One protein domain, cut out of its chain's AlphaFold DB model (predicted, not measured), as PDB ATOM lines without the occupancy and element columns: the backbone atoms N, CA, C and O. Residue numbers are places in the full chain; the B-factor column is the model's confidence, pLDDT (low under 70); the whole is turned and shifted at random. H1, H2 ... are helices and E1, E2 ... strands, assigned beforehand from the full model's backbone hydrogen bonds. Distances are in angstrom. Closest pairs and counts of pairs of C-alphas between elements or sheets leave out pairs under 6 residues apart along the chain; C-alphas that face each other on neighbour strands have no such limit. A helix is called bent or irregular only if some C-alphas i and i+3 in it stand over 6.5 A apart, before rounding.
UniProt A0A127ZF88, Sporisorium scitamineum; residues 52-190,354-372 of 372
ATOM      1  N   PRO A  52     185.430 212.965 234.164       58.09
ATOM      2  CA  PRO A  52     186.618 213.466 234.843       58.09
ATOM      3  C   PRO A  52     187.579 214.082 233.824       58.09
ATOM      4  O   PRO A  52     187.753 213.534 232.733       58.09
ATOM      5  N   ASN A  53     188.210 215.206 234.171       66.31
ATOM      6  CA  ASN A  53     189.186 215.837 233.290       66.31
ATOM      7  C   ASN A  53     190.385 214.896 233.105       66.31
ATOM      8  O   ASN A  53     191.105 214.598 234.053       66.31
ATOM      9  N   TYR A  54     190.564 214.399 231.886       66.38
ATOM     10  CA  TYR A  54     191.678 213.529 231.502       66.38
ATOM     11  C   TYR A  54     192.735 214.276 230.681       66.38
ATOM     12  O   TYR A  54     193.680 213.653 230.197       66.38
ATOM     13  N   PHE A  55     192.555 215.583 230.486       69.31
ATOM     14  CA  PHE A  55     193.562 216.459 229.912       69.31
ATOM     15  C   PHE A  55     194.421 217.042 231.032       69.31
ATOM     16  O   PHE A  55     193.919 217.331 232.117       69.31
ATOM     17  N   GLU A  56     195.711 217.205 230.753       73.38
ATOM     18  CA  GLU A  56     196.628 217.906 231.650       73.38
ATOM     19  C   GLU A  56     196.184 219.349 231.889       73.38
ATOM     20  O   GLU A  56     195.453 219.936 231.080       73.38
ATOM     21  N   ASP A  57     196.670 219.914 232.994       75.81
ATOM     22  CA  ASP A  57     196.381 221.286 233.378       75.81
ATOM     23  C   ASP A  57     196.709 222.268 232.238       75.81
ATOM     24  O   ASP A  57     197.673 222.076 231.480       75.81
ATOM     25  N   PRO A  58     195.881 223.312 232.062       79.31
ATOM     26  CA  PRO A  58     196.085 224.283 231.003       79.31
ATOM     27  C   PRO A  58     197.422 225.018 231.188       79.31
ATOM     28  O   PRO A  58     197.862 225.251 232.318       79.31
ATOM     29  N   PRO A  59     198.089 225.413 230.090       80.06
ATOM     30  CA  PRO A  59     199.296 226.218 230.198       80.06
ATOM     31  C   PRO A  59     198.959 227.578 230.825       80.06
ATOM     32  O   PRO A  59     197.945 228.189 230.496       80.06
ATOM     33  N   ARG A  60     199.839 228.086 231.697       78.25
ATOM     34  CA  ARG A  60     199.668 229.398 232.357       78.25
ATOM     35  C   ARG A  60     199.673 230.575 231.376       78.25
ATOM     36  O   ARG A  60     199.168 231.646 231.681       78.25
ATOM     37  N   VAL A  61     200.292 230.383 230.213       83.06
ATOM     38  CA  VAL A  61     200.400 231.380 229.147       83.06
ATOM     39  C   VAL A  61     200.018 230.714 227.836       83.06
ATOM     40  O   VAL A  61     200.447 229.592 227.563       83.06
ATOM     41  N   ILE A  62     199.234 231.415 227.016       84.81
ATOM     42  CA  ILE A  62     198.839 230.915 225.701       84.81
ATOM     43  C   ILE A  62     200.087 230.796 224.805       84.81
ATOM     44  O   ILE A  62     200.782 231.796 224.608       84.81
ATOM     45  N   PRO A  63     200.365 229.610 224.235       87.19
ATOM     46  CA  PRO A  63     201.471 229.402 223.303       87.19
ATOM     47  C   PRO A  63     201.343 230.227 222.007       87.19
ATOM     48  O   PRO A  63     200.264 230.744 221.702       87.19
ATOM     49  N   PRO A  64     202.414 230.341 221.200       87.62
ATOM     50  CA  PRO A  64     202.381 230.982 219.883       87.62
ATOM     51  C   PRO A  64     201.320 230.400 218.921       87.62
ATOM     52  O   PRO A  64     201.011 229.206 218.984       87.62
ATOM     53  N   PRO A  65     200.742 231.231 218.020       88.38
ATOM     54  CA  PRO A  65     199.774 230.762 217.026       88.38
ATOM     55  C   PRO A  65     200.393 229.758 216.060       88.38
ATOM     56  O   PRO A  65     201.565 229.875 215.707       88.38
ATOM     57  N   LEU A  66     199.562 228.875 215.514       88.50
ATOM     58  CA  LEU A  66     199.928 228.074 214.353       88.50
ATOM     59  C   LEU A  66     200.112 228.969 213.126       88.50
ATOM     60  O   LEU A  66     199.247 229.784 212.805       88.50
ATOM     61  N   GLN A  67     201.202 228.761 212.385       86.50
ATOM     62  CA  GLN A  67     201.439 229.453 211.110       86.50
ATOM     63  C   GLN A  67     200.477 228.991 210.006       86.50
ATOM     64  O   GLN A  67     200.132 229.757 209.108       86.50
ATOM     65  N   LYS A  68     200.072 227.716 210.046       85.75
ATOM     66  CA  LYS A  68     199.179 227.086 209.070       85.75
ATOM     67  C   LYS A  68     198.194 226.160 209.780       85.75
ATOM     68  O   LYS A  68     198.573 225.542 210.777       85.75
ATOM     69  N   PRO A  69     196.961 226.023 209.266       87.12
ATOM     70  CA  PRO A  69     196.004 225.075 209.814       87.12
ATOM     71  C   PRO A  69     196.506 223.643 209.622       87.12
ATOM     72  O   PRO A  69     197.092 223.304 208.591       87.12
ATOM     73  N   VAL A  70     196.246 222.795 210.611       88.50
ATOM     74  CA  VAL A  70     196.591 221.373 210.557       88.50
ATOM     75  C   VAL A  70     195.356 220.586 210.151       88.50
ATOM     76  O   VAL A  70     194.291 220.741 210.743       88.50
ATOM     77  N   MET A  71     195.495 219.736 209.136       89.19
ATOM     78  CA  MET A  71     194.410 218.904 208.619       89.19
ATOM     79  C   MET A  71     194.750 217.432 208.816       89.19
ATOM     80  O   MET A  71     195.779 216.960 208.335       89.19
ATOM     81  N   ILE A  72     193.871 216.698 209.495       87.69
ATOM     82  CA  ILE A  72     194.008 215.260 209.717       87.69
ATOM     83  C   ILE A  72     192.954 214.524 208.881       87.69
ATOM     84  O   ILE A  72     191.748 214.692 209.110       87.69
ATOM     85  N   PRO A  73     193.377 213.702 207.904       86.06
ATOM     86  CA  PRO A  73     192.455 212.954 207.072       86.06
ATOM     87  C   PRO A  73     191.814 211.786 207.831       86.06
ATOM     88  O   PRO A  73     192.343 211.228 208.798       86.06
ATOM     89  N   GLN A  74     190.659 211.374 207.328       83.19
ATOM     90  CA  GLN A  74     189.973 210.156 207.735       83.19
ATOM     91  C   GLN A  74     190.717 208.902 207.240       83.19
ATOM     92  O   GLN A  74     191.252 208.901 206.133       83.19
ATOM     93  N   ARG A  75     190.705 207.805 208.017       72.56
ATOM     94  CA  ARG A  75     191.428 206.555 207.669       72.56
ATOM     95  C   ARG A  75     190.948 205.924 206.363       72.56
ATOM     96  O   ARG A  75     191.738 205.386 205.595       72.56
ATOM     97  N   ARG A  76     189.635 205.959 206.127       74.94
ATOM     98  CA  ARG A  76     189.008 205.537 204.873       74.94
ATOM     99  C   ARG A  76     188.032 206.616 204.445       74.94
ATOM    100  O   ARG A  76     187.034 206.853 205.123       74.94
ATOM    101  N   GLN A  77     188.326 207.245 203.316       58.44
ATOM    102  CA  GLN A  77     187.415 208.198 202.697       58.44
ATOM    103  C   GLN A  77     186.093 207.466 202.393       58.44
ATOM    104  O   GLN A  77     186.120 206.364 201.840       58.44
ATOM    105  N   SER A  78     184.965 208.052 202.813       60.12
ATOM    106  CA  SER A  78     183.582 207.531 202.723       60.12
ATOM    107  C   SER A  78     183.042 206.692 203.897       60.12
ATOM    108  O   SER A  78     181.838 206.451 203.920       60.12
ATOM    109  N   ASP A  79     183.847 206.278 204.888       64.19
ATOM    110  CA  ASP A  79     183.357 205.492 206.046       64.19
ATOM    111  C   ASP A  79     183.638 206.203 207.381       64.19
ATOM    112  O   ASP A  79     184.690 206.007 208.004       64.19
ATOM    113  N   ARG A  80     182.712 207.083 207.812       66.00
ATOM    114  CA  ARG A  80     182.860 207.935 209.020       66.00
ATOM    115  C   ARG A  80     183.098 207.122 210.287       66.00
ATOM    116  O   ARG A  80     183.844 207.568 211.151       66.00
ATOM    117  N   LEU A  81     182.559 205.908 210.360       65.69
ATOM    118  CA  LEU A  81     182.680 205.027 211.524       65.69
ATOM    119  C   LEU A  81     184.111 204.500 211.727       65.69
ATOM    120  O   LEU A  81     184.434 203.967 212.785       65.69
ATOM    121  N   ARG A  82     184.993 204.653 210.729       71.12
ATOM    122  CA  ARG A  82     186.406 204.242 210.817       71.12
ATOM    123  C   ARG A  82     187.300 205.252 211.524       71.12
ATOM    124  O   ARG A  82     188.424 204.888 211.864       71.12
ATOM    125  N   GLY A  83     186.817 206.474 211.745       78.62
ATOM    126  CA  GLY A  83     187.559 207.523 212.436       78.62
ATOM    127  C   GLY A  83     188.721 208.128 211.637       78.62
ATOM    128  O   GLY A  83     188.886 207.909 210.431       78.62
ATOM    129  N   PHE A  84     189.528 208.915 212.339       82.88
ATOM    130  CA  PHE A  84     190.659 209.684 211.830       82.88
ATOM    131  C   PHE A  84     191.979 208.930 211.947       82.88
ATOM    132  O   PHE A  84     192.149 208.047 212.796       82.88
ATOM    133  N   GLN A  85     192.912 209.259 211.056       80.06
ATOM    134  CA  GLN A  85     194.254 208.700 211.109       80.06
ATOM    135  C   GLN A  85     195.000 209.258 212.328       80.06
ATOM    136  O   GLN A  85     194.911 210.446 212.625       80.06
ATOM    137  N   LEU A  86     195.751 208.400 213.019       83.25
ATOM    138  CA  LEU A  86     196.615 208.786 214.137       83.25
ATOM    139  C   LEU A  86     197.904 209.423 213.596       83.25
ATOM    140  O   LEU A  86     198.954 208.788 213.590       83.25
ATOM    141  N   LEU A  87     197.796 210.636 213.051       84.88
ATOM    142  CA  LEU A  87     198.934 211.421 212.567       84.88
ATOM    143  C   LEU A  87     199.155 212.611 213.485       84.88
ATOM    144  O   LEU A  87     198.195 213.263 213.887       84.88
ATOM    145  N   TYR A  88     200.415 212.919 213.756       89.38
ATOM    146  CA  TYR A  88     200.811 214.121 214.469       89.38
ATOM    147  C   TYR A  88     201.497 215.098 213.514       89.38
ATOM    148  O   TYR A  88     202.334 214.703 212.703       89.38
ATOM    149  N   ALA A  89     201.127 216.375 213.599       88.62
ATOM    150  CA  ALA A  89     201.783 217.442 212.858       88.62
ATOM    151  C   ALA A  89     202.806 218.131 213.775       88.62
ATOM    152  O   ALA A  89     202.390 218.723 214.772       88.62
ATOM    153  N   PRO A  90     204.110 218.133 213.440       88.56
ATOM    154  CA  PRO A  90     205.141 218.748 214.282       88.56
ATOM    155  C   PRO A  90     204.899 220.231 214.591       88.56
ATOM    156  O   PRO A  90     205.280 220.697 215.657       88.56
ATOM    157  N   ALA A  91     204.198 220.952 213.707       87.62
ATOM    158  CA  ALA A  91     203.812 222.350 213.914       87.62
ATOM    159  C   ALA A  91     202.948 222.574 215.174       87.62
ATOM    160  O   ALA A  91     202.944 223.669 215.724       87.62
ATOM    161  N   LEU A  92     202.241 221.545 215.659       88.94
ATOM    162  CA  LEU A  92     201.455 221.613 216.895       88.94
ATOM    163  C   LEU A  92     202.331 221.717 218.155       88.94
ATOM    164  O   LEU A  92     201.865 222.234 219.172       88.94
ATOM    165  N   ALA A  93     203.597 221.288 218.080       88.31
ATOM    166  CA  ALA A  93     204.528 221.336 219.207       88.31
ATOM    167  C   ALA A  93     204.797 222.779 219.647       88.31
ATOM    168  O   ALA A  93     204.801 223.075 220.840       88.31
ATOM    169  N   GLU A  94     204.968 223.686 218.678       86.06
ATOM    170  CA  GLU A  94     205.202 225.114 218.923       86.06
ATOM    171  C   GLU A  94     204.003 225.777 219.614       86.06
ATOM    172  O   GLU A  94     204.173 226.684 220.423       86.06
ATOM    173  N   SER A  95     202.793 225.272 219.360       86.56
ATOM    174  CA  SER A  95     201.552 225.730 219.992       86.56
ATOM    175  C   SER A  95     201.213 224.984 221.292       86.56
ATOM    176  O   SER A  95     200.080 225.048 221.768       86.56
ATOM    177  N   GLY A  96     202.176 224.279 221.895       86.50
ATOM    178  CA  GLY A  96     202.027 223.659 223.216       86.50
ATOM    179  C   GLY A  96     201.154 222.401 223.247       86.50
ATOM    180  O   GLY A  96     200.623 222.046 224.303       86.50
ATOM    181  N   VAL A  97     200.981 221.729 222.107       89.56
ATOM    182  CA  VAL A  97     200.319 220.421 222.009       89.56
ATOM    183  C   VAL A  97     201.393 219.358 221.800       89.56
ATOM    184  O   VAL A  97     202.080 219.376 220.785       89.56
ATOM    185  N   SER A  98     201.543 218.422 222.741       89.62
ATOM    186  CA  SER A  98     202.501 217.322 222.581       89.62
ATOM    187  C   SER A  98     201.939 216.198 221.705       89.62
ATOM    188  O   SER A  98     200.726 215.989 221.622       89.62
ATOM    189  N   GLU A  99     202.828 215.425 221.075       87.81
ATOM    190  CA  GLU A  99     202.451 214.275 220.245       87.81
ATOM    191  C   GLU A  99     201.595 213.264 221.017       87.81
ATOM    192  O   GLU A  99     200.532 212.852 220.553       87.81
ATOM    193  N   GLN A 100     202.024 212.903 222.229       84.12
ATOM    194  CA  GLN A 100     201.323 211.929 223.065       84.12
ATOM    195  C   GLN A 100     199.906 212.397 223.418       84.12
ATOM    196  O   GLN A 100     198.953 211.617 223.338       84.12
ATOM    197  N   GLN A 101     199.748 213.681 223.749       85.44
ATOM    198  CA  GLN A 101     198.446 214.273 224.056       85.44
ATOM    199  C   GLN A 101     197.540 214.281 222.826       85.44
ATOM    200  O   GLN A 101     196.376 213.881 222.908       85.44
ATOM    201  N   PHE A 102     198.082 214.671 221.671       87.69
ATOM    202  CA  PHE A 102     197.319 214.731 220.434       87.69
ATOM    203  C   PHE A 102     196.868 213.347 219.954       87.69
ATOM    204  O   PHE A 102     195.708 213.159 219.587       87.69
ATOM    205  N   ILE A 103     197.745 212.344 220.025       84.69
ATOM    206  CA  ILE A 103     197.405 210.958 219.683       84.69
ATOM    207  C   ILE A 103     196.368 210.391 220.664       84.69
ATOM    208  O   ILE A 103     195.442 209.698 220.240       84.69
ATOM    209  N   SER A 104     196.472 210.698 221.961       78.81
ATOM    210  CA  SER A 104     195.472 210.304 222.967       78.81
ATOM    211  C   SER A 104     194.095 210.906 222.666       78.81
ATOM    212  O   SER A 104     193.087 210.193 222.689       78.81
ATOM    213  N   PHE A 105     194.055 212.188 222.291       84.69
ATOM    214  CA  PHE A 105     192.847 212.855 221.809       84.69
ATOM    215  C   PHE A 105     192.267 212.156 220.570       84.69
ATOM    216  O   PHE A 105     191.092 211.794 220.573       84.69
ATOM    217  N   LEU A 106     193.078 211.882 219.540       84.62
ATOM    218  CA  LEU A 106     192.612 211.204 218.324       84.62
ATOM    219  C   LEU A 106     192.093 209.784 218.603       84.62
ATOM    220  O   LEU A 106     191.088 209.365 218.029       84.62
ATOM    221  N   ASN A 107     192.733 209.045 219.510       79.25
ATOM    222  CA  ASN A 107     192.272 207.723 219.930       79.25
ATOM    223  C   ASN A 107     190.895 207.787 220.596       79.25
ATOM    224  O   ASN A 107     189.998 207.022 220.242       79.25
ATOM    225  N   ARG A 108     190.698 208.723 221.525       77.50
ATOM    226  CA  ARG A 108     189.414 208.920 222.212       77.50
ATOM    227  C   ARG A 108     188.333 209.443 221.269       77.50
ATOM    228  O   ARG A 108     187.202 208.966 221.335       77.50
ATOM    229  N   LEU A 109     188.689 210.328 220.339       81.25
ATOM    230  CA  LEU A 109     187.807 210.774 219.262       81.25
ATOM    231  C   LEU A 109     187.338 209.588 218.409       81.25
ATOM    232  O   LEU A 109     186.146 209.447 218.141       81.25
ATOM    233  N   ASN A 110     188.250 208.690 218.037       78.69
ATOM    234  CA  ASN A 110     187.918 207.480 217.286       78.69
ATOM    235  C   ASN A 110     186.993 206.541 218.078       78.69
ATOM    236  O   ASN A 110     186.048 205.988 217.510       78.69
ATOM    237  N   VAL A 111     187.199 206.405 219.391       73.94
ATOM    238  CA  VAL A 111     186.282 205.661 220.273       73.94
ATOM    239  C   VAL A 111     184.896 206.319 220.306       73.94
ATOM    240  O   VAL A 111     183.895 205.621 220.141       73.94
ATOM    241  N   ALA A 112     184.816 207.647 220.435       70.56
ATOM    242  CA  ALA A 112     183.554 208.395 220.455       70.56
ATOM    243  C   ALA A 112     182.768 208.292 219.132       70.56
ATOM    244  O   ALA A 112     181.539 208.197 219.148       70.56
ATOM    245  N   ILE A 113     183.474 208.235 217.998       72.31
ATOM    246  CA  ILE A 113     182.916 207.992 216.657       72.31
ATOM    247  C   ILE A 113     182.306 206.582 216.531       72.31
ATOM    248  O   ILE A 113     181.481 206.349 215.650       72.31
ATOM    249  N   GLY A 114     182.639 205.642 217.418       63.56
ATOM    250  CA  GLY A 114     182.133 204.269 217.364       63.56
ATOM    251  C   GLY A 114     183.082 203.288 216.679       63.56
ATOM    252  O   GLY A 114     182.637 202.237 216.224       63.56
ATOM    253  N   PHE A 115     184.388 203.581 216.648       50.69
ATOM    254  CA  PHE A 115     185.412 202.616 216.226       50.69
ATOM    255  C   PHE A 115     185.575 201.431 217.210       50.69
ATOM    256  O   PHE A 115     186.391 200.540 216.979       50.69
ATOM    257  N   ASP A 116     184.796 201.370 218.296       46.62
ATOM    258  CA  ASP A 116     184.819 200.249 219.237       46.62
ATOM    259  C   ASP A 116     184.232 198.972 218.592       46.62
ATOM    260  O   ASP A 116     183.139 198.974 218.011       46.62
ATOM    261  N   ASN A 117     184.945 197.848 218.724       43.88
ATOM    262  CA  ASN A 117     184.573 196.523 218.200       43.88
ATOM    263  C   ASN A 117     183.177 196.060 218.665       43.88
ATOM    264  O   ASN A 117     182.616 195.128 218.100       43.88
ATOM    265  N   LYS A 118     182.585 196.720 219.663       36.72
ATOM    266  CA  LYS A 118     181.261 196.420 220.217       36.72
ATOM    267  C   LYS A 118     180.106 196.664 219.244       36.72
ATOM    268  O   LYS A 118     179.152 195.899 219.272       36.72
ATOM    269  N   ILE A 119     180.194 197.645 218.336       42.44
ATOM    270  CA  ILE A 119     179.175 197.809 217.276       42.44
ATOM    271  C   ILE A 119     179.293 196.677 216.248       42.44
ATOM    272  O   ILE A 119     178.280 196.172 215.771       42.44
ATOM    273  N   LYS A 120     180.516 196.201 215.969       41.84
ATOM    274  CA  LYS A 120     180.710 194.991 215.158       41.84
ATOM    275  C   LYS A 120     180.168 193.751 215.862       41.84
ATOM    276  O   LYS A 120     179.571 192.933 215.189       41.84
ATOM    277  N   ILE A 121     180.317 193.637 217.185       36.19
ATOM    278  CA  ILE A 121     179.762 192.528 217.979       36.19
ATOM    279  C   ILE A 121     178.232 192.597 218.043       36.19
ATOM    280  O   ILE A 121     177.599 191.558 217.961       36.19
ATOM    281  N   PHE A 122     177.621 193.779 218.144       37.44
ATOM    282  CA  PHE A 122     176.160 193.919 218.118       37.44
ATOM    283  C   PHE A 122     175.584 193.604 216.733       37.44
ATOM    284  O   PHE A 122     174.635 192.839 216.635       37.44
ATOM    285  N   ASN A 123     176.208 194.100 215.661       39.28
ATOM    286  CA  ASN A 123     175.826 193.731 214.296       39.28
ATOM    287  C   ASN A 123     176.079 192.237 214.021       39.28
ATOM    288  O   ASN A 123     175.252 191.602 213.384       39.28
ATOM    289  N   PHE A 124     177.149 191.654 214.572       34.06
ATOM    290  CA  PHE A 124     177.431 190.215 214.518       34.06
ATOM    291  C   PHE A 124     176.444 189.389 215.359       34.06
ATOM    292  O   PHE A 124     176.044 188.312 214.945       34.06
ATOM    293  N   ALA A 125     176.002 189.884 216.516       33.28
ATOM    294  CA  ALA A 125     174.994 189.239 217.358       33.28
ATOM    295  C   ALA A 125     173.588 189.347 216.756       33.28
ATOM    296  O   ALA A 125     172.783 188.440 216.943       33.28
ATOM    297  N   ILE A 126     173.301 190.416 216.010       40.59
ATOM    298  CA  ILE A 126     172.099 190.531 215.182       40.59
ATOM    299  C   ILE A 126     172.189 189.565 214.005       40.59
ATOM    300  O   ILE A 126     171.241 188.817 213.821       40.59
ATOM    301  N   ASP A 127     173.310 189.505 213.278       37.00
ATOM    302  CA  ASP A 127     173.514 188.535 212.189       37.00
ATOM    303  C   ASP A 127     173.352 187.090 212.695       37.00
ATOM    304  O   ASP A 127     172.589 186.305 212.131       37.00
ATOM    305  N   VAL A 128     173.975 186.744 213.825       34.06
ATOM    306  CA  VAL A 128     173.852 185.421 214.463       34.06
ATOM    307  C   VAL A 128     172.446 185.189 215.042       34.06
ATOM    308  O   VAL A 128     171.915 184.084 214.944       34.06
ATOM    309  N   GLY A 129     171.797 186.217 215.593       34.47
ATOM    310  CA  GLY A 129     170.429 186.151 216.116       34.47
ATOM    311  C   GLY A 129     169.362 186.017 215.024       34.47
ATOM    312  O   GLY A 129     168.379 185.302 215.212       34.47
ATOM    313  N   THR A 130     169.573 186.619 213.850       42.22
ATOM    314  CA  THR A 130     168.702 186.459 212.674       42.22
ATOM    315  C   THR A 130     168.769 185.059 212.081       42.22
ATOM    316  O   THR A 130     167.764 184.574 211.568       42.22
ATOM    317  N   ILE A 131     169.907 184.371 212.221       40.84
ATOM    318  CA  ILE A 131     170.069 182.969 211.810       40.84
ATOM    319  C   ILE A 131     169.254 182.022 212.719       40.84
ATOM    320  O   ILE A 131     168.858 180.941 212.285       40.84
ATOM    321  N   ALA A 132     168.940 182.427 213.956       37.50
ATOM    322  CA  ALA A 132     168.233 181.601 214.939       37.50
ATOM    323  C   ALA A 132     166.694 181.756 214.940       37.50
ATOM    324  O   ALA A 132     166.001 180.928 215.537       37.50
ATOM    325  N   CYS A 133     166.128 182.776 214.284       36.78
ATOM    326  CA  CYS A 133     164.686 183.051 214.319       36.78
ATOM    327  C   CYS A 133     163.962 182.612 213.033       36.78
ATOM    328  O   CYS A 133     164.223 183.097 211.939       36.78
ATOM    329  N   SER A 134     162.971 181.728 213.175       40.72
ATOM    330  CA  SER A 134     162.240 181.073 212.079       40.72
ATOM    331  C   SER A 134     161.057 181.867 211.492       40.72
ATOM    332  O   SER A 134     160.171 181.259 210.892       40.72
ATOM    333  N   SER A 135     160.985 183.191 211.682       39.38
ATOM    334  CA  SER A 135     159.849 184.014 211.226       39.38
ATOM    335  C   SER A 135     160.260 185.038 210.166       39.38
ATOM    336  O   SER A 135     161.166 185.843 210.378       39.38
ATOM    337  N   TRP A 136     159.557 185.033 209.029       36.66
ATOM    338  CA  TRP A 136     159.826 185.905 207.879       36.66
ATOM    339  C   TRP A 136     159.555 187.397 208.167       36.66
ATOM    340  O   TRP A 136     160.220 188.265 207.603       36.66
ATOM    341  N   GLU A 137     158.637 187.695 209.092       36.72
ATOM    342  CA  GLU A 137     158.281 189.056 209.520       36.72
ATOM    343  C   GLU A 137     159.409 189.709 210.328       36.72
ATOM    344  O   GLU A 137     159.714 190.887 210.137       36.72
ATOM    345  N   LEU A 138     160.103 188.923 211.157       37.19
ATOM    346  CA  LEU A 138     161.274 189.377 211.914       37.19
ATOM    347  C   LEU A 138     162.485 189.626 211.006       37.19
ATOM    348  O   LEU A 138     163.316 190.478 211.312       37.19
ATOM    349  N   LEU A 139     162.573 188.942 209.864       35.72
ATOM    350  CA  LEU A 139     163.644 189.134 208.883       35.72
ATOM    351  C   LEU A 139     163.481 190.421 208.058       35.72
ATOM    352  O   LEU A 139     164.433 191.173 207.870       35.72
ATOM    353  N   VAL A 140     162.258 190.742 207.627       35.41
ATOM    354  CA  VAL A 140     161.965 192.040 206.987       35.41
ATOM    355  C   VAL A 140     162.124 193.184 207.990       35.41
ATOM    356  O   VAL A 140     162.705 194.220 207.654       35.41
ATOM    357  N   ALA A 141     161.683 192.977 209.236       33.03
ATOM    358  CA  ALA A 141     161.924 193.922 210.316       33.03
ATOM    359  C   ALA A 141     163.426 194.123 210.548       33.03
ATOM    360  O   ALA A 141     163.848 195.264 210.664       33.03
ATOM    361  N   THR A 142     164.255 193.073 210.537       33.41
ATOM    362  CA  THR A 142     165.707 193.194 210.756       33.41
ATOM    363  C   THR A 142     166.458 193.815 209.583       33.41
ATOM    364  O   THR A 142     167.351 194.604 209.853       33.41
ATOM    365  N   ILE A 143     166.072 193.608 208.320       32.38
ATOM    366  CA  ILE A 143     166.651 194.345 207.171       32.38
ATOM    367  C   ILE A 143     166.283 195.837 207.232       32.38
ATOM    368  O   ILE A 143     167.140 196.709 207.064       32.38
ATOM    369  N   GLY A 144     165.017 196.150 207.539       33.66
ATOM    370  CA  GLY A 144     164.583 197.525 207.807       33.66
ATOM    371  C   GLY A 144     165.311 198.128 209.011       33.66
ATOM    372  O   GLY A 144     165.744 199.279 208.970       33.66
ATOM    373  N   THR A 145     165.541 197.319 210.048       34.81
ATOM    374  CA  THR A 145     166.324 197.697 211.225       34.81
ATOM    375  C   THR A 145     167.778 197.913 210.838       34.81
ATOM    376  O   THR A 145     168.313 198.925 211.236       34.81
ATOM    377  N   GLN A 146     168.422 197.085 210.016       33.75
ATOM    378  CA  GLN A 146     169.817 197.256 209.587       33.75
ATOM    379  C   GLN A 146     170.013 198.574 208.821       33.75
ATOM    380  O   GLN A 146     170.928 199.326 209.150       33.75
ATOM    381  N   ALA A 147     169.121 198.917 207.885       31.92
ATOM    382  CA  ALA A 147     169.167 200.196 207.167       31.92
ATOM    383  C   ALA A 147     168.882 201.415 208.076       31.92
ATOM    384  O   ALA A 147     169.503 202.474 207.934       31.92
ATOM    385  N   LEU A 148     167.983 201.268 209.058       33.72
ATOM    386  CA  LEU A 148     167.754 202.278 210.098       33.72
ATOM    387  C   LEU A 148     168.925 202.361 211.090       33.72
ATOM    388  O   LEU A 148     169.263 203.447 211.549       33.72
ATOM    389  N   THR A 149     169.584 201.243 211.391       45.00
ATOM    390  CA  THR A 149     170.667 201.128 212.375       45.00
ATOM    391  C   THR A 149     171.955 201.700 211.814       45.00
ATOM    392  O   THR A 149     172.661 202.372 212.553       45.00
ATOM    393  N   THR A 150     172.253 201.527 210.520       49.56
ATOM    394  CA  THR A 150     173.395 202.206 209.886       49.56
ATOM    395  C   THR A 150     173.192 203.715 209.902       49.56
ATOM    396  O   THR A 150     174.066 204.443 210.367       49.56
ATOM    397  N   THR A 151     172.013 204.196 209.501       49.03
ATOM    398  CA  THR A 151     171.691 205.631 209.490       49.03
ATOM    399  C   THR A 151     171.719 206.226 210.904       49.03
ATOM    400  O   THR A 151     172.366 207.248 211.139       49.03
ATOM    401  N   ALA A 152     171.116 205.541 211.881       54.75
ATOM    402  CA  ALA A 152     171.139 205.941 213.284       54.75
ATOM    403  C   ALA A 152     172.540 205.844 213.908       54.75
ATOM    404  O   ALA A 152     172.890 206.671 214.746       54.75
ATOM    405  N   ALA A 153     173.366 204.872 213.513       58.25
ATOM    406  CA  ALA A 153     174.747 204.750 213.974       58.25
ATOM    407  C   ALA A 153     175.617 205.882 213.422       58.25
ATOM    408  O   ALA A 153     176.388 206.462 214.182       58.25
ATOM    409  N   HIS A 154     175.457 206.253 212.148       63.44
ATOM    410  CA  HIS A 154     176.137 207.409 211.563       63.44
ATOM    411  C   HIS A 154     175.720 208.718 212.239       63.44
ATOM    412  O   HIS A 154     176.577 209.552 212.526       63.44
ATOM    413  N   LEU A 155     174.433 208.873 212.561       65.44
ATOM    414  CA  LEU A 155     173.929 210.040 213.278       65.44
ATOM    415  C   LEU A 155     174.450 210.105 214.720       65.44
ATOM    416  O   LEU A 155     175.008 211.116 215.137       65.44
ATOM    417  N   LYS A 156     174.340 209.009 215.479       66.06
ATOM    418  CA  LYS A 156     174.865 208.927 216.851       66.06
ATOM    419  C   LYS A 156     176.377 209.131 216.885       66.06
ATOM    420  O   LYS A 156     176.876 209.818 217.769       66.06
ATOM    421  N   SER A 157     177.099 208.563 215.921       70.06
ATOM    422  CA  SER A 157     178.536 208.771 215.724       70.06
ATOM    423  C   SER A 157     178.855 210.242 215.473       70.06
ATOM    424  O   SER A 157     179.734 210.800 216.129       70.06
ATOM    425  N   ARG A 158     178.095 210.897 214.583       75.50
ATOM    426  CA  ARG A 158     178.232 212.324 214.289       75.50
ATOM    427  C   ARG A 158     178.074 213.162 215.547       75.50
ATOM    428  O   ARG A 158     179.007 213.870 215.916       75.50
ATOM    429  N   VAL A 159     176.947 212.997 216.224       75.38
ATOM    430  CA  VAL A 159     176.599 213.744 217.428       75.38
ATOM    431  C   VAL A 159     177.637 213.546 218.537       75.38
ATOM    432  O   VAL A 159     178.123 214.518 219.111       75.38
ATOM    433  N   LYS A 160     178.051 212.301 218.798       74.44
ATOM    434  CA  LYS A 160     179.083 212.002 219.802       74.44
ATOM    435  C   LYS A 160     180.443 212.585 219.435       74.44
ATOM    436  O   LYS A 160     181.138 213.082 220.313       74.44
ATOM    437  N   SER A 161     180.822 212.528 218.158       79.56
ATOM    438  CA  SER A 161     182.090 213.089 217.685       79.56
ATOM    439  C   SER A 161     182.132 214.611 217.820       79.56
ATOM    440  O   SER A 161     183.129 215.145 218.290       79.56
ATOM    441  N   GLU A 162     181.039 215.301 217.489       83.56
ATOM    442  CA  GLU A 162     180.923 216.758 217.620       83.56
ATOM    443  C   GLU A 162     180.925 217.184 219.094       83.56
ATOM    444  O   GLU A 162     181.658 218.100 219.466       83.56
ATOM    445  N   ALA A 163     180.182 216.476 219.952       77.81
ATOM    446  CA  ALA A 163     180.165 216.744 221.388       77.81
ATOM    447  C   ALA A 163     181.538 216.497 222.045       77.81
ATOM    448  O   ALA A 163     181.987 217.302 222.860       77.81
ATOM    449  N   TYR A 164     182.247 215.433 221.648       82.31
ATOM    450  CA  TYR A 164     183.602 215.154 222.130       82.31
ATOM    451  C   TYR A 164     184.613 216.221 221.692       82.31
ATOM    452  O   TYR A 164     185.433 216.661 222.500       82.31
ATOM    453  N   VAL A 165     184.563 216.649 220.424       86.75
ATOM    454  CA  VAL A 165     185.440 217.713 219.906       86.75
ATOM    455  C   VAL A 165     185.184 219.021 220.638       86.75
ATOM    456  O   VAL A 165     186.133 219.657 221.074       86.75
ATOM    457  N   ALA A 166     183.925 219.389 220.852       85.31
ATOM    458  CA  ALA A 166     183.582 220.606 221.577       85.31
ATOM    459  C   ALA A 166     184.033 220.569 223.049       85.31
ATOM    460  O   ALA A 166     184.649 221.520 223.521       85.31
ATOM    461  N   HIS A 167     183.842 219.445 223.744       82.81
ATOM    462  CA  HIS A 167     184.387 219.258 225.092       82.81
ATOM    463  C   HIS A 167     185.925 219.352 225.114       82.81
ATOM    464  O   HIS A 167     186.515 219.976 225.998       82.81
ATOM    465  N   SER A 168     186.590 218.768 224.114       84.00
ATOM    466  CA  SER A 168     188.047 218.858 223.962       84.00
ATOM    467  C   SER A 168     188.500 220.281 223.626       84.00
ATOM    468  O   SER A 168     189.568 220.704 224.057       84.00
ATOM    469  N   ASN A 169     187.699 221.055 222.892       91.12
ATOM    470  CA  ASN A 169     187.988 222.457 222.623       91.12
ATOM    471  C   ASN A 169     187.982 223.268 223.914       91.12
ATOM    472  O   ASN A 169     188.972 223.928 224.207       91.12
ATOM    473  N   GLU A 170     186.937 223.145 224.730       87.50
ATOM    474  CA  GLU A 170     186.836 223.849 226.013       87.50
ATOM    475  C   GLU A 170     187.995 223.528 226.963       87.50
ATOM    476  O   GLU A 170     188.543 224.428 227.598       87.50
ATOM    477  N   ARG A 171     188.380 222.250 227.061       83.69
ATOM    478  CA  ARG A 171     189.339 221.779 228.073       83.69
ATOM    479  C   ARG A 171     190.789 221.723 227.603       83.69
ATOM    480  O   ARG A 171     191.686 221.884 228.423       83.69
ATOM    481  N   PHE A 172     191.039 221.494 226.315       87.75
ATOM    482  CA  PHE A 172     192.380 221.209 225.799       87.75
ATOM    483  C   PHE A 172     192.865 222.226 224.761       87.75
ATOM    484  O   PHE A 172     193.963 222.766 224.924       87.75
ATOM    485  N   PHE A 173     192.069 222.517 223.724       90.69
ATOM    486  CA  PHE A 173     192.512 223.373 222.613       90.69
ATOM    487  C   PHE A 173     192.375 224.877 222.903       90.69
ATOM    488  O   PHE A 173     193.329 225.617 222.662       90.69
ATOM    489  N   HIS A 174     191.264 225.343 223.486       91.06
ATOM    490  CA  HIS A 174     191.051 226.767 223.782       91.06
ATOM    491  C   HIS A 174     192.088 227.347 224.752       91.06
ATOM    492  O   HIS A 174     192.594 228.433 224.466       91.06
ATOM    493  N   PRO A 175     192.491 226.656 225.843       90.06
ATOM    494  CA  PRO A 175     193.567 227.150 226.704       90.06
ATOM    495  C   PRO A 175     194.916 227.294 225.983       90.06
ATOM    496  O   PRO A 175     195.786 228.035 226.423       90.06
ATOM    497  N   ARG A 176     195.093 226.603 224.851       89.62
ATOM    498  CA  ARG A 176     196.278 226.690 223.986       89.62
ATOM    499  C   ARG A 176     196.093 227.667 222.816       89.62
ATOM    500  O   ARG A 176     196.986 227.803 221.990       89.62
ATOM    501  N   GLY A 177     194.955 228.363 222.740       89.56
ATOM    502  CA  GLY A 177     194.633 229.290 221.650       89.56
ATOM    503  C   GLY A 177     194.297 228.602 220.323       89.56
ATOM    504  O   GLY A 177     194.401 229.230 219.269       89.56
ATOM    505  N   LEU A 178     193.909 227.328 220.365       92.00
ATOM    506  CA  LEU A 178     193.575 226.504 219.205       92.00
ATOM    507  C   LEU A 178     192.088 226.136 219.202       92.00
ATOM    508  O   LEU A 178     191.437 226.123 220.245       92.00
ATOM    509  N   HIS A 179     191.568 225.778 218.033       92.50
ATOM    510  CA  HIS A 179     190.210 225.275 217.853       92.50
ATOM    511  C   HIS A 179     190.214 224.081 216.895       92.50
ATOM    512  O   HIS A 179     190.748 224.176 215.789       92.50
ATOM    513  N   ALA A 180     189.630 222.955 217.307       91.75
ATOM    514  CA  ALA A 180     189.467 221.773 216.469       91.75
ATOM    515  C   ALA A 180     188.026 221.669 215.947       91.75
ATOM    516  O   ALA A 180     187.068 221.841 216.698       91.75
ATOM    517  N   GLN A 181     187.848 221.345 214.668       90.69
ATOM    518  CA  GLN A 181     186.532 221.172 214.054       90.69
ATOM    519  C   GLN A 181     186.540 220.025 213.042       90.69
ATOM    520  O   GLN A 181     187.505 219.831 212.303       90.69
ATOM    521  N   ILE A 182     185.445 219.266 212.986       88.00
ATOM    522  CA  ILE A 182     185.223 218.260 211.943       88.00
ATOM    523  C   ILE A 182     184.439 218.916 210.812       88.00
ATOM    524  O   ILE A 182     183.332 219.397 211.023       88.00
ATOM    525  N   VAL A 183     185.012 218.908 209.613       83.38
ATOM    526  CA  VAL A 183     184.524 219.669 208.464       83.38
ATOM    527  C   VAL A 183     184.389 218.737 207.250       83.38
ATOM    528  O   VAL A 183     185.258 217.884 207.038       83.38
ATOM    529  N   PRO A 184     183.317 218.828 206.436       82.06
ATOM    530  CA  PRO A 184     183.201 218.024 205.222       82.06
ATOM    531  C   PRO A 184     184.242 218.452 204.179       82.06
ATOM    532  O   PRO A 184     184.471 219.644 203.972       82.06
ATOM    533  N   VAL A 185     184.839 217.490 203.467       73.69
ATOM    534  CA  VAL A 185     185.897 217.743 202.460       73.69
ATOM    535  C   VAL A 185     185.454 218.770 201.410       73.69
ATOM    536  O   VAL A 185     186.247 219.607 200.985       73.69
ATOM    537  N   SER A 186     184.176 218.743 201.026       67.75
ATOM    538  CA  SER A 186     183.576 219.661 200.049       67.75
ATOM    539  C   SER A 186     183.577 221.131 200.471       67.75
ATOM    540  O   SER A 186     183.428 221.996 199.619       67.75
ATOM    541  N   SER A 187     183.726 221.425 201.763       67.12
ATOM    542  CA  SER A 187     183.814 222.803 202.261       67.12
ATOM    543  C   SER A 187     185.254 223.312 202.370       67.12
ATOM    544  O   SER A 187     185.476 224.518 202.367       67.12
ATOM    545  N   VAL A 188     186.236 222.403 202.398       62.03
ATOM    546  CA  VAL A 188     187.669 222.743 202.378       62.03
ATOM    547  C   VAL A 188     188.130 223.067 200.955       62.03
ATOM    548  O   VAL A 188     188.964 223.947 200.755       62.03
ATOM    549  N   TYR A 189     187.555 222.392 199.956       57.41
ATOM    550  CA  TYR A 189     187.783 222.678 198.543       57.41
ATOM    551  C   TYR A 189     186.507 223.260 197.936       57.41
ATOM    552  O   TYR A 189     185.569 222.492 197.714       57.41
ATOM    553  N   PRO A 190     186.437 224.569 197.622       45.84
ATOM    554  CA  PRO A 190     185.327 225.077 196.834       45.84
ATOM    555  C   PRO A 190     185.291 224.291 195.521       45.84
ATOM    556  O   PRO A 190     186.255 224.296 194.752       45.84
ATOM    557  N   ILE A 354     192.384 221.803 212.515       91.44
ATOM    558  CA  ILE A 354     192.822 222.546 213.695       91.44
ATOM    559  C   ILE A 354     193.293 223.911 213.227       91.44
ATOM    560  O   ILE A 354     194.203 224.017 212.397       91.44
ATOM    561  N   THR A 355     192.660 224.949 213.754       92.19
ATOM    562  CA  THR A 355     192.929 226.348 213.432       92.19
ATOM    563  C   THR A 355     193.284 227.125 214.691       92.19
ATOM    564  O   THR A 355     193.103 226.648 215.812       92.19
ATOM    565  N   ASN A 356     193.785 228.343 214.506       91.62
ATOM    566  CA  ASN A 356     193.882 229.287 215.611       91.62
ATOM    567  C   ASN A 356     192.478 229.704 216.055       91.62
ATOM    568  O   ASN A 356     191.561 229.798 215.235       91.62
ATOM    569  N   LEU A 357     192.337 229.949 217.352       89.19
ATOM    570  CA  LEU A 357     191.171 230.612 217.912       89.19
ATOM    571  C   LEU A 357     191.170 232.088 217.477       89.19
ATOM    572  O   LEU A 357     192.243 232.688 217.372       89.19
ATOM    573  N   ASP A 358     189.989 232.669 217.255       89.12
ATOM    574  CA  ASP A 358     189.848 234.086 216.895       89.12
ATOM    575  C   ASP A 358     190.618 234.988 217.864       89.12
ATOM    576  O   ASP A 358     190.563 234.784 219.078       89.12
ATOM    577  N   ASP A 359     191.259 236.042 217.356       84.12
ATOM    578  CA  ASP A 359     192.113 236.926 218.164       84.12
ATOM    579  C   ASP A 359     191.390 237.491 219.398       84.12
ATOM    580  O   ASP A 359     191.966 237.598 220.482       84.12
ATOM    581  N   ARG A 360     190.090 237.788 219.265       86.44
ATOM    582  CA  ARG A 360     189.240 238.246 220.377       86.44
ATOM    583  C   ARG A 360     189.047 237.169 221.441       86.44
ATOM    584  O   ARG A 360     189.205 237.446 222.627       86.44
ATOM    585  N   ALA A 361     188.698 235.957 221.020       84.44
ATOM    586  CA  ALA A 361     188.479 234.833 221.923       84.44
ATOM    587  C   ALA A 361     189.797 234.389 222.572       84.44
ATOM    588  O   ALA A 361     189.840 234.077 223.758       84.44
ATOM    589  N   ARG A 362     190.905 234.465 221.836       83.69
ATOM    590  CA  ARG A 362     192.244 234.210 222.359       83.69
ATOM    591  C   ARG A 362     192.658 235.222 223.426       83.69
ATOM    592  O   ARG A 362     193.169 234.813 224.463       83.69
ATOM    593  N   ALA A 363     192.388 236.511 223.220       85.50
ATOM    594  CA  ALA A 363     192.636 237.537 224.234       85.50
ATOM    595  C   ALA A 363     191.797 237.303 225.503       85.50
ATOM    596  O   ALA A 363     192.312 237.411 226.614       85.50
ATOM    597  N   GLN A 364     190.526 236.915 225.350       87.31
ATOM    598  CA  GLN A 364     189.672 236.545 226.483       87.31
ATOM    599  C   GLN A 364     190.236 235.348 227.254       87.31
ATOM    600  O   GLN A 364     190.322 235.406 228.479       87.31
ATOM    601  N   MET A 365     190.674 234.302 226.548       85.44
ATOM    602  CA  MET A 365     191.304 233.133 227.169       85.44
ATOM    603  C   MET A 365     192.610 233.489 227.886       85.44
ATOM    604  O   MET A 365     192.936 232.909 228.917       85.44
ATOM    605  N   GLN A 366     193.364 234.463 227.376       84.56
ATOM    606  CA  GLN A 366     194.594 234.898 228.030       84.56
ATOM    607  C   GLN A 366     194.291 235.593 229.360       84.56
ATOM    608  O   GLN A 366     194.975 235.349 230.351       84.56
ATOM    609  N   CYS A 367     193.234 236.407 229.402       84.44
ATOM    610  CA  CYS A 367     192.760 237.027 230.635       84.44
ATOM    611  C   CYS A 367     192.232 235.996 231.642       84.44
ATOM    612  O   CYS A 367     192.462 236.155 232.837       84.44
ATOM    613  N   THR A 368     191.530 234.945 231.199       85.44
ATOM    614  CA  THR A 368     191.020 233.913 232.118       85.44
ATOM    615  C   THR A 368     192.145 233.082 232.724       85.44
ATOM    616  O   THR A 368     192.113 232.835 233.925       85.44
ATOM    617  N   LEU A 369     193.156 232.712 231.933       81.88
ATOM    618  CA  LEU A 369     194.322 231.962 232.413       81.88
ATOM    619  C   LEU A 369     195.223 232.784 233.340       81.88
ATOM    620  O   LEU A 369     195.822 232.222 234.245       81.88
ATOM    621  N   ALA A 370     195.303 234.104 233.149       78.44
ATOM    622  CA  ALA A 370     196.058 234.986 234.040       78.44
ATOM    623  C   ALA A 370     195.401 235.174 235.423       78.44
ATOM    624  O   ALA A 370     196.072 235.588 236.364       78.44
ATOM    625  N   ASN A 371     194.097 234.899 235.529       75.62
ATOM    626  CA  ASN A 371     193.310 235.048 236.755       75.62
ATOM    627  C   ASN A 371     193.140 233.731 237.544       75.62
ATOM    628  O   ASN A 371     192.521 233.754 238.609       75.62
ATOM    629  N   GLN A 372     193.629 232.604 237.010       63.22
ATOM    630  CA  GLN A 372     193.670 231.284 237.659       63.22
ATOM    631  C   GLN A 372     195.048 231.034 238.269       63.22
ATOM    632  O   GLN A 372     195.087 230.414 239.355       63.22
TER     633      GLN A 372
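Overview. This is residues 52 to 190 and 354 to 372 of the 372 residues of a protein of Sporisorium scitamineum (UniProt A0A127ZF88). A long helical arm, in which H3 runs out and the first part of H4 runs back beside it, reaches out from a head where H2 packs on residues 157 to 168 of H4 and the small two-strand sheet of E2 and E3 packs on the last part of the same helix. H6 packs on the head end of H4, and residues 132 to 137 stand free at the arm's tip. The printed part has 158 residues, with named elements in the order E1 H1 H2 H3 H4 E2 H5 E3 H6; it is mostly helix, its sheet antiparallel. The whole is loose, with a radius of gyration of the C-alphas of 20.0 A, and spans 67 by 39 by 25 A.

Along the chain. E2, residues 178 to 184, is 19.4 A long; E3 is residues 354 to 356 and E1 70 to 73. H4, residues 136 to 176, is 57.0 A long, from C-alpha 136 at (159.826, 185.905, 207.879) to C-alpha 176 at (196.278, 226.690, 223.986). H2, 99 to 113, is 20.8 A; H3, 117 to 132, 22.4 A; H6, 359 to 370, 16.5 A. H1 is 91 to 94 and H5 185 to 188.

Arrangement. E2 and E3 are antiparallel, with N 179 and O 355 within hydrogen-bond range at 2.8 A. E1 pairs with no named strand; its Val 70 C-alpha is 5.0 A from that of Ile 354. The closest C-alphas of H4 and E2 are Phe 173 and His 179, 5.6 A. H4 has a kink of 46 degrees near residue 170 and is only just irregular: C-alphas 171 and 174 are 6.8 A apart. Its residues 157 to 168 touch H2, closest C-alphas Ser 157 and Ile 113 at 4.5 A, at a shallow tilt of 29 degrees, opposite ways. H3 is close to H4 but not clearly touching, C-alphas Thr 130 and Leu 139 at 6.9 A. Residues 174 to 175 of H4 touch H6, C-alphas Pro 175 and Met 365 at 6.4 A. H1 is close to H2 but not clearly touching, C-alphas Ala 93 and Glu 99 at 7.4 A; H5 and H4 are apart. Every O i to N i+4 pair is within range in H2 and H6, 11 of 12 in H3 and 34 of 37 in H4; H1 and H5 are too short for one.

Size, cuts and confidence. The farthest C-alphas, Ser 134 and Ala 370, are 67.3 A apart. Residues 191 to 353 are not printed; C-alphas 190 and 354 are 18.6 A apart across the cut. The link from E1 to H1 is long, with 17 residues. Mean pLDDT of the printed part is 70.4, with residues 114 to 156 among those under 70.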